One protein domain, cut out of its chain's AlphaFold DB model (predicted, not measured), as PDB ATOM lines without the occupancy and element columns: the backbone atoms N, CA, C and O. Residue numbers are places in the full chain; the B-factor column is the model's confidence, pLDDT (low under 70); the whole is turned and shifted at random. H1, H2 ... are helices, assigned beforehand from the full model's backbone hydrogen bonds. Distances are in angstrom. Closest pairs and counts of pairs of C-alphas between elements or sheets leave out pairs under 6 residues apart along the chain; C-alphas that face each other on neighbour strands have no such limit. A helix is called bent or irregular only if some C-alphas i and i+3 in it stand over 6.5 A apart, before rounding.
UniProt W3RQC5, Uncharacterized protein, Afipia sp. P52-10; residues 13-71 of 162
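This is residues 13 to 71 of the 162 residues of an uncharacterized protein of Afipia sp. P52-10 (UniProt W3RQC5). Four helices are strung end to end in an open, flat U with an empty middle: H1 and H4 make the two arms, and H2 and H3 make the base between them. The chain turns a sharp corner between H1 and H2 and another between H3 and H4, and no helix packs on another. The printed part has 59 residues, with four named helices in the order H1, H2, H3, H4 and no named strand, and its class is all helix. It is extended, with a radius of gyration of the C-alphas of 17.8 A, and its C-alphas span 44 by 35 by 11 A.

H1 is residues 13 to 25, from C-alpha 13 at (170.967, 96.380, 151.279), and is 18.2 A long from first to last C-alpha. H2 is residues 27 to 38, 17.9 A long, and is irregular: C-alphas 34 and 37 are 9.3 A apart, against about 5 A in a regular helix. H3 is residues 42 to 57, the longest helix at 16 residues and 22.2 A, and begins with C-alpha 42 at (169.415, 118.875, 119.123). H4 is residues 59 to 71, 18.1 A long, and ends with C-alpha 71 at (196.135, 95.920, 130.799).

H1 and H2 are close but not clearly touching; their closest C-alphas, those of Asn 24 and Val 30, are 6.1 A apart. Their lines are about perpendicular, at 73 degrees. H2 and H3 are close but not clearly touching, with the C-alphas of Pro 37 and Arg 45 closest at 7.5 A. They run the same way at a steep tilt of 57 degrees. H3 and H4 are close but not clearly touching, with the C-alphas of Asn 56 and Gln 62 closest at 6.7 A. Their lines are only just about perpendicular, at 73 degrees. H1 and H3, H1 and H4, and H2 and H4 are apart. In H1, H3 and H4 every O i to N i+4 pair is within hydrogen-bond range; in H2 it is 5 of 8.

The two C-alphas farthest apart are those of Ala 14 and Pro 59, at 45.0 A, and the first and last printed C-alphas, of Arg 13 and Met 71, are 32.5 A apart. The printed part has no cut, and its three links are tight. Among the residues that stand free are 13 to 23, in H1, and 66 to 71, in H4. The mean pLDDT of the printed part is 79.1; residues 34 to 40 and 68 to 71 are under 70.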
ATOM      1  N   ARG A  13     171.478  96.956 152.537       82.25
ATOM      2  CA  ARG A  13     170.967  96.380 151.279       82.25
ATOM      3  C   ARG A  13     169.455  96.564 151.135       82.25
ATOM      4  O   ARG A  13     168.995  96.946 150.061       82.25
ATOM      5  N   ALA A  14     168.687  96.350 152.203       80.31
ATOM      6  CA  ALA A  14     167.237  96.543 152.193       80.31
ATOM      7  C   ALA A  14     166.850  98.022 152.002       80.31
ATOM      8  O   ALA A  14     165.973  98.334 151.193       80.31
ATOM      9  N   ALA A  15     167.541  98.940 152.682       82.44
ATOM     10  CA  ALA A  15     167.362 100.380 152.527       82.44
ATOM     11  C   ALA A  15     167.688 100.837 151.099       82.44
ATOM     12  O   ALA A  15     166.911 101.572 150.488       82.44
ATOM     13  N   GLN A  16     168.780 100.338 150.516       83.69
ATOM     14  CA  GLN A  16     169.119 100.674 149.138       83.69
ATOM     15  C   GLN A  16     168.146 100.068 148.120       83.69
ATOM     16  O   GLN A  16     167.809 100.728 147.139       83.69
ATOM     17  N   ALA A  17     167.626  98.861 148.354       84.50
ATOM     18  CA  ALA A  17     166.581  98.285 147.511       84.50
ATOM     19  C   ALA A  17     165.287  99.122 147.545       84.50
ATOM     20  O   ALA A  17     164.651  99.304 146.509       84.50
ATOM     21  N   ARG A  18     164.916  99.674 148.710       86.88
ATOM     22  CA  ARG A  18     163.782 100.608 148.839       86.88
ATOM     23  C   ARG A  18     164.031 101.911 148.081       86.88
ATOM     24  O   ARG A  18     163.168 102.319 147.312       86.88
ATOM     25  N   LEU A  19     165.218 102.503 148.224       86.81
ATOM     26  CA  LEU A  19     165.621 103.702 147.480       86.81
ATOM     27  C   LEU A  19     165.550 103.472 145.962       86.81
ATOM     28  O   LEU A  19     164.975 104.273 145.236       86.81
ATOM     29  N   MET A  20     166.084 102.344 145.490       86.00
ATOM     30  CA  MET A  20     166.065 101.975 144.073       86.00
ATOM     31  C   MET A  20     164.643 101.743 143.555       86.00
ATOM     32  O   MET A  20     164.332 102.121 142.429       86.00
ATOM     33  N   ARG A  21     163.758 101.136 144.355       84.88
ATOM     34  CA  ARG A  21     162.338 100.980 143.997       84.88
ATOM     35  C   ARG A  21     161.624 102.326 143.921       84.88
ATOM     36  O   ARG A  21     160.908 102.544 142.956       84.88
ATOM     37  N   ALA A  22     161.863 103.223 144.877       83.56
ATOM     38  CA  ALA A  22     161.291 104.568 144.871       83.56
ATOM     39  C   ALA A  22     161.764 105.382 143.654       83.56
ATOM     40  O   ALA A  22     160.950 105.978 142.961       83.56
ATOM     41  N   GLN A  23     163.060 105.326 143.329       82.88
ATOM     42  CA  GLN A  23     163.603 105.961 142.124       82.88
ATOM     43  C   GLN A  23     163.011 105.372 140.839       82.88
ATOM     44  O   GLN A  23     162.663 106.112 139.931       82.88
ATOM     45  N   ASN A  24     162.848 104.050 140.752       80.81
ATOM     46  CA  ASN A  24     162.223 103.411 139.589       80.81
ATOM     47  C   ASN A  24     160.694 103.602 139.520       80.81
ATOM     48  O   ASN A  24     160.109 103.260 138.498       80.81
ATOM     49  N   ALA A  25     160.057 104.105 140.581       80.75
ATOM     50  CA  ALA A  25     158.643 104.470 140.600       80.75
ATOM     51  C   ALA A  25     158.410 105.949 140.239       80.75
ATOM     52  O   ALA A  25     157.277 106.316 139.949       80.75
ATOM     53  N   ASP A  26     159.459 106.780 140.236       84.12
ATOM     54  CA  ASP A  26     159.402 108.170 139.782       84.12
ATOM     55  C   ASP A  26     159.245 108.220 138.245       84.12
ATOM     56  O   ASP A  26     160.178 107.849 137.516       84.12
ATOM     57  N   PRO A  27     158.097 108.700 137.722       74.94
ATOM     58  CA  PRO A  27     157.852 108.783 136.286       74.94
ATOM     59  C   PRO A  27     158.880 109.648 135.554       74.94
ATOM     60  O   PRO A  27     159.243 109.329 134.426       74.94
ATOM     61  N   ALA A  28     159.412 110.701 136.187       77.31
ATOM     62  CA  ALA A  28     160.407 111.582 135.579       77.31
ATOM     63  C   ALA A  28     161.786 110.911 135.465       77.31
ATOM     64  O   ALA A  28     162.527 111.149 134.502       77.31
ATOM     65  N   PHE A  29     162.143 110.055 136.425       77.69
ATOM     66  CA  PHE A  29     163.350 109.232 136.370       77.69
ATOM     67  C   PHE A  29     163.232 108.135 135.306       77.69
ATOM     68  O   PHE A  29     164.145 107.959 134.495       77.69
ATOM     69  N   VAL A  30     162.094 107.434 135.268       76.31
ATOM     70  CA  VAL A  30     161.802 106.394 134.272       76.31
ATOM     71  C   VAL A  30     161.768 106.982 132.865       76.31
ATOM     72  O   VAL A  30     162.402 106.429 131.968       76.31
ATOM     73  N   ASP A  31     161.136 108.141 132.679       72.50
ATOM     74  CA  ASP A  31     161.137 108.863 131.411       72.50
ATOM     75  C   ASP A  31     162.556 109.217 130.981       72.50
ATOM     76  O   ASP A  31     162.956 108.911 129.863       72.50
ATOM     77  N   ARG A  32     163.367 109.802 131.862       71.94
ATOM     78  CA  ARG A  32     164.758 110.161 131.544       71.94
ATOM     79  C   ARG A  32     165.609 108.940 131.191       71.94
ATOM     80  O   ARG A  32     166.461 109.019 130.306       71.94
ATOM     81  N   ARG A  33     165.369 107.806 131.856       73.88
ATOM     82  CA  ARG A  33     166.065 106.536 131.613       73.88
ATOM     83  C   ARG A  33     165.642 105.888 130.292       73.88
ATOM     84  O   ARG A  33     166.507 105.458 129.535       73.88
ATOM     85  N   ASN A  34     164.340 105.838 130.010       69.38
ATOM     86  CA  ASN A  34     163.768 105.202 128.820       69.38
ATOM     87  C   ASN A  34     163.987 106.032 127.551       69.38
ATOM     88  O   ASN A  34     164.191 105.479 126.475       69.38
ATOM     89  N   LYS A  35     163.987 107.363 127.671       64.75
ATOM     90  CA  LYS A  35     164.147 108.288 126.543       64.75
ATOM     91  C   LYS A  35     165.574 108.316 125.975       64.75
ATOM     92  O   LYS A  35     165.758 108.722 124.828       64.75
ATOM     93  N   GLY A  36     166.568 107.847 126.740       63.06
ATOM     94  CA  GLY A  36     167.957 107.702 126.303       63.06
ATOM     95  C   GLY A  36     168.576 108.992 125.728       63.06
ATOM     96  O   GLY A  36     167.970 110.062 125.740       63.06
ATOM     97  N   PRO A  37     169.793 108.935 125.168       61.12
ATOM     98  CA  PRO A  37     170.412 110.093 124.518       61.12
ATOM     99  C   PRO A  37     169.697 110.546 123.228       61.12
ATOM    100  O   PRO A  37     170.147 111.501 122.599       61.12
ATOM    101  N   GLN A  38     168.623 109.869 122.807       61.94
ATOM    102  CA  GLN A  38     167.901 110.165 121.566       61.94
ATOM    103  C   GLN A  38     166.906 111.327 121.710       61.94
ATOM    104  O   GLN A  38     166.691 112.046 120.741       61.94
ATOM    105  N   ASN A  39     166.400 111.581 122.921       63.03
ATOM    106  CA  ASN A  39     165.486 112.694 123.224       63.03
ATOM    107  C   ASN A  39     166.173 113.917 123.854       63.03
ATOM    108  O   ASN A  39     165.507 114.808 124.375       63.03
ATOM    109  N   LEU A  40     167.507 113.978 123.818       67.44
ATOM    110  CA  LEU A  40     168.233 115.207 124.137       67.44
ATOM    111  C   LEU A  40     167.910 116.281 123.071       67.44
ATOM    112  O   LEU A  40     167.875 115.947 121.873       67.44
ATOM    113  N   PRO A  41     167.728 117.559 123.456       78.88
ATOM    114  CA  PRO A  41     167.607 118.665 122.510       78.88
ATOM    115  C   PRO A  41     168.735 118.623 121.472       78.88
ATOM    116  O   PRO A  41     169.866 118.242 121.784       78.88
ATOM    117  N   ALA A  42     168.447 118.994 120.221       75.81
ATOM    118  CA  ALA A  42     169.415 118.875 119.123       75.81
ATOM    119  C   ALA A  42     170.753 119.575 119.434       75.81
ATOM    120  O   ALA A  42     171.816 119.020 119.155       75.81
ATOM    121  N   ALA A  43     170.698 120.737 120.094       79.75
ATOM    122  CA  ALA A  43     171.871 121.487 120.539       79.75
ATOM    123  C   ALA A  43     172.725 120.715 121.561       79.75
ATOM    124  O   ALA A  43     173.944 120.637 121.427       79.75
ATOM    125  N   GLU A  44     172.102 120.067 122.545       77.75
ATOM    126  CA  GLU A  44     172.814 119.271 123.552       77.75
ATOM    127  C   GLU A  44     173.405 117.988 122.960       77.75
ATOM    128  O   GLU A  44     174.514 117.583 123.317       77.75
ATOM    129  N   ARG A  45     172.711 117.363 121.999       79.31
ATOM    130  CA  ARG A  45     173.270 116.240 121.231       79.31
ATOM    131  C   ARG A  45     174.482 116.669 120.417       79.31
ATOM    132  O   ARG A  45     175.483 115.953 120.425       79.31
ATOM    133  N   ALA A  46     174.411 117.823 119.754       81.88
ATOM    134  CA  ALA A  46     175.522 118.379 118.992       81.88
ATOM    135  C   ALA A  46     176.723 118.681 119.902       81.88
ATOM    136  O   ALA A  46     177.828 118.221 119.615       81.88
ATOM    137  N   ALA A  47     176.503 119.332 121.047       84.31
ATOM    138  CA  ALA A  47     177.546 119.613 122.033       84.31
ATOM    139  C   ALA A  47     178.174 118.328 122.604       84.31
ATOM    140  O   ALA A  47     179.398 118.204 122.697       84.31
ATOM    141  N   ARG A  48     177.355 117.320 122.933       83.50
ATOM    142  CA  ARG A  48     177.833 116.019 123.424       83.50
ATOM    143  C   ARG A  48     178.624 115.259 122.359       83.50
ATOM    144  O   ARG A  48     179.659 114.673 122.674       83.50
ATOM    145  N   SER A  49     178.156 115.273 121.112       83.69
ATOM    146  CA  SER A  49     178.853 114.674 119.970       83.69
ATOM    147  C   SER A  49     180.200 115.357 119.726       83.69
ATOM    148  O   SER A  49     181.222 114.679 119.637       83.69
ATOM    149  N   ALA A  50     180.229 116.694 119.728       87.25
ATOM    150  CA  ALA A  50     181.448 117.483 119.587       87.25
ATOM    151  C   ALA A  50     182.456 117.174 120.703       87.25
ATOM    152  O   ALA A  50     183.628 116.935 120.419       87.25
ATOM    153  N   ARG A  51     181.995 117.064 121.956       88.12
ATOM    154  CA  ARG A  51     182.835 116.670 123.096       88.12
ATOM    155  C   ARG A  51     183.435 115.274 122.927       88.12
ATOM    156  O   ARG A  51     184.622 115.087 123.177       88.12
ATOM    157  N   ILE A  52     182.640 114.289 122.502       87.31
ATOM    158  CA  ILE A  52     183.138 112.924 122.258       87.31
ATOM    159  C   ILE A  52     184.128 112.914 121.088       87.31
ATOM    160  O   ILE A  52     185.149 112.234 121.162       87.31
ATOM    161  N   LYS A  53     183.855 113.675 120.024       89.44
ATOM    162  CA  LYS A  53     184.750 113.804 118.870       89.44
ATOM    163  C   LYS A  53     186.088 114.424 119.270       89.44
ATOM    164  O   LYS A  53     187.118 113.874 118.903       89.44
ATOM    165  N   ALA A  54     186.074 115.492 120.068       88.31
ATOM    166  CA  ALA A  54     187.281 116.120 120.601       88.31
ATOM    167  C   ALA A  54     188.086 115.152 121.485       88.31
ATOM    168  O   ALA A  54     189.283 114.989 121.287       88.31
ATOM    169  N   MET A  55     187.417 114.426 122.388       89.00
ATOM    170  CA  MET A  55     188.066 113.425 123.243       89.00
ATOM    171  C   MET A  55     188.665 112.264 122.433       89.00
ATOM    172  O   MET A  55     189.748 111.792 122.742       89.00
ATOM    173  N   ASN A  56     187.994 111.806 121.373       88.06
ATOM    174  CA  ASN A  56     188.529 110.762 120.494       88.06
ATOM    175  C   ASN A  56     189.657 111.262 119.573       88.06
ATOM    176  O   ASN A  56     190.405 110.430 119.062       88.06
ATOM    177  N   ALA A  57     189.756 112.569 119.325       89.50
ATOM    178  CA  ALA A  57     190.831 113.167 118.538       89.50
ATOM    179  C   ALA A  57     192.123 113.352 119.350       89.50
ATOM    180  O   ALA A  57     193.190 113.465 118.756       89.50
ATOM    181  N   ASP A  58     192.038 113.349 120.685       91.38
ATOM    182  CA  ASP A  58     193.187 113.449 121.584       91.38
ATOM    183  C   ASP A  58     194.058 112.168 121.536       91.38
ATOM    184  O   ASP A  58     193.599 111.082 121.924       91.38
ATOM    185  N   PRO A  59     195.331 112.266 121.099       86.94
ATOM    186  CA  PRO A  59     196.252 111.134 121.067       86.94
ATOM    187  C   PRO A  59     196.517 110.517 122.446       86.94
ATOM    188  O   PRO A  59     196.664 109.296 122.543       86.94
ATOM    189  N   ALA A  60     196.541 111.318 123.517       87.94
ATOM    190  CA  ALA A  60     196.799 110.838 124.874       87.94
ATOM    191  C   ALA A  60     195.625 110.002 125.403       87.94
ATOM    192  O   ALA A  60     195.824 108.927 125.980       87.94
ATOM    193  N   PHE A  61     194.389 110.436 125.134       87.31
ATOM    194  CA  PHE A  61     193.187 109.653 125.425       87.31
ATOM    195  C   PHE A  61     193.187 108.310 124.682       87.31
ATOM    196  O   PHE A  61     192.888 107.268 125.276       87.31
ATOM    197  N   GLN A  62     193.566 108.302 123.401       87.69
ATOM    198  CA  GLN A  62     193.645 107.067 122.617       87.69
ATOM    199  C   GLN A  62     194.752 106.130 123.110       87.69
ATOM    200  O   GLN A  62     194.528 104.918 123.185       87.69
ATOM    201  N   ALA A  63     195.916 106.663 123.488       82.75
ATOM    202  CA  ALA A  63     197.011 105.882 124.056       82.75
ATOM    203  C   ALA A  63     196.587 105.209 125.370       82.75
ATOM    204  O   ALA A  63     196.648 103.987 125.471       82.75
ATOM    205  N   LYS A  64     196.028 105.973 126.317       83.88
ATOM    206  CA  LYS A  64     195.538 105.445 127.600       83.88
ATOM    207  C   LYS A  64     194.409 104.430 127.426       83.88
ATOM    208  O   LYS A  64     194.313 103.454 128.165       83.88
ATOM    209  N   ARG A  65     193.542 104.624 126.427       82.31
ATOM    210  CA  ARG A  65     192.497 103.655 126.081       82.31
ATOM    211  C   ARG A  65     193.088 102.353 125.534       82.31
ATOM    212  O   ARG A  65     192.624 101.287 125.926       82.31
ATOM    213  N   ARG A  66     194.089 102.416 124.649       78.50
ATOM    214  CA  ARG A  66     194.807 101.228 124.145       78.50
ATOM    215  C   ARG A  66     195.550 100.512 125.268       78.50
ATOM    216  O   ARG A  66     195.458  99.296 125.365       78.50
ATOM    217  N   GLU A  67     196.206 101.269 126.137       70.31
ATOM    218  CA  GLU A  67     196.898 100.760 127.316       70.31
ATOM    219  C   GLU A  67     195.923 100.080 128.286       70.31
ATOM    220  O   GLU A  67     196.158  98.952 128.697       70.31
ATOM    221  N   GLY A  68     194.767 100.686 128.572       67.81
ATOM    222  CA  GLY A  68     193.725 100.068 129.397       67.81
ATOM    223  C   GLY A  68     193.142  98.789 128.783       67.81
ATOM    224  O   GLY A  68     192.840  97.841 129.506       67.81
ATOM    225  N   ILE A  69     193.025  98.731 127.452       69.62
ATOM    226  CA  ILE A  69     192.643  97.508 126.728       69.62
ATOM    227  C   ILE A  69     193.747  96.444 126.832       69.62
ATOM    228  O   ILE A  69     193.428  95.270 126.990       69.62
ATOM    229  N   ALA A  70     195.020  96.835 126.776       60.91
ATOM    230  CA  ALA A  70     196.157  95.928 126.922       60.91
ATOM    231  C   ALA A  70     196.319  95.410 128.367       60.91
ATOM    232  O   ALA A  70     196.596  94.230 128.568       60.91
ATOM    233  N   MET A  71     196.087  96.265 129.372       53.88
ATOM    234  CA  MET A  71     196.135  95.920 130.799       53.88
ATOM    235  C   MET A  71     194.923  95.114 131.272       53.88
ATOM    236  O   MET A  71     195.018  94.390 132.265       53.88
TER     237      MET A  71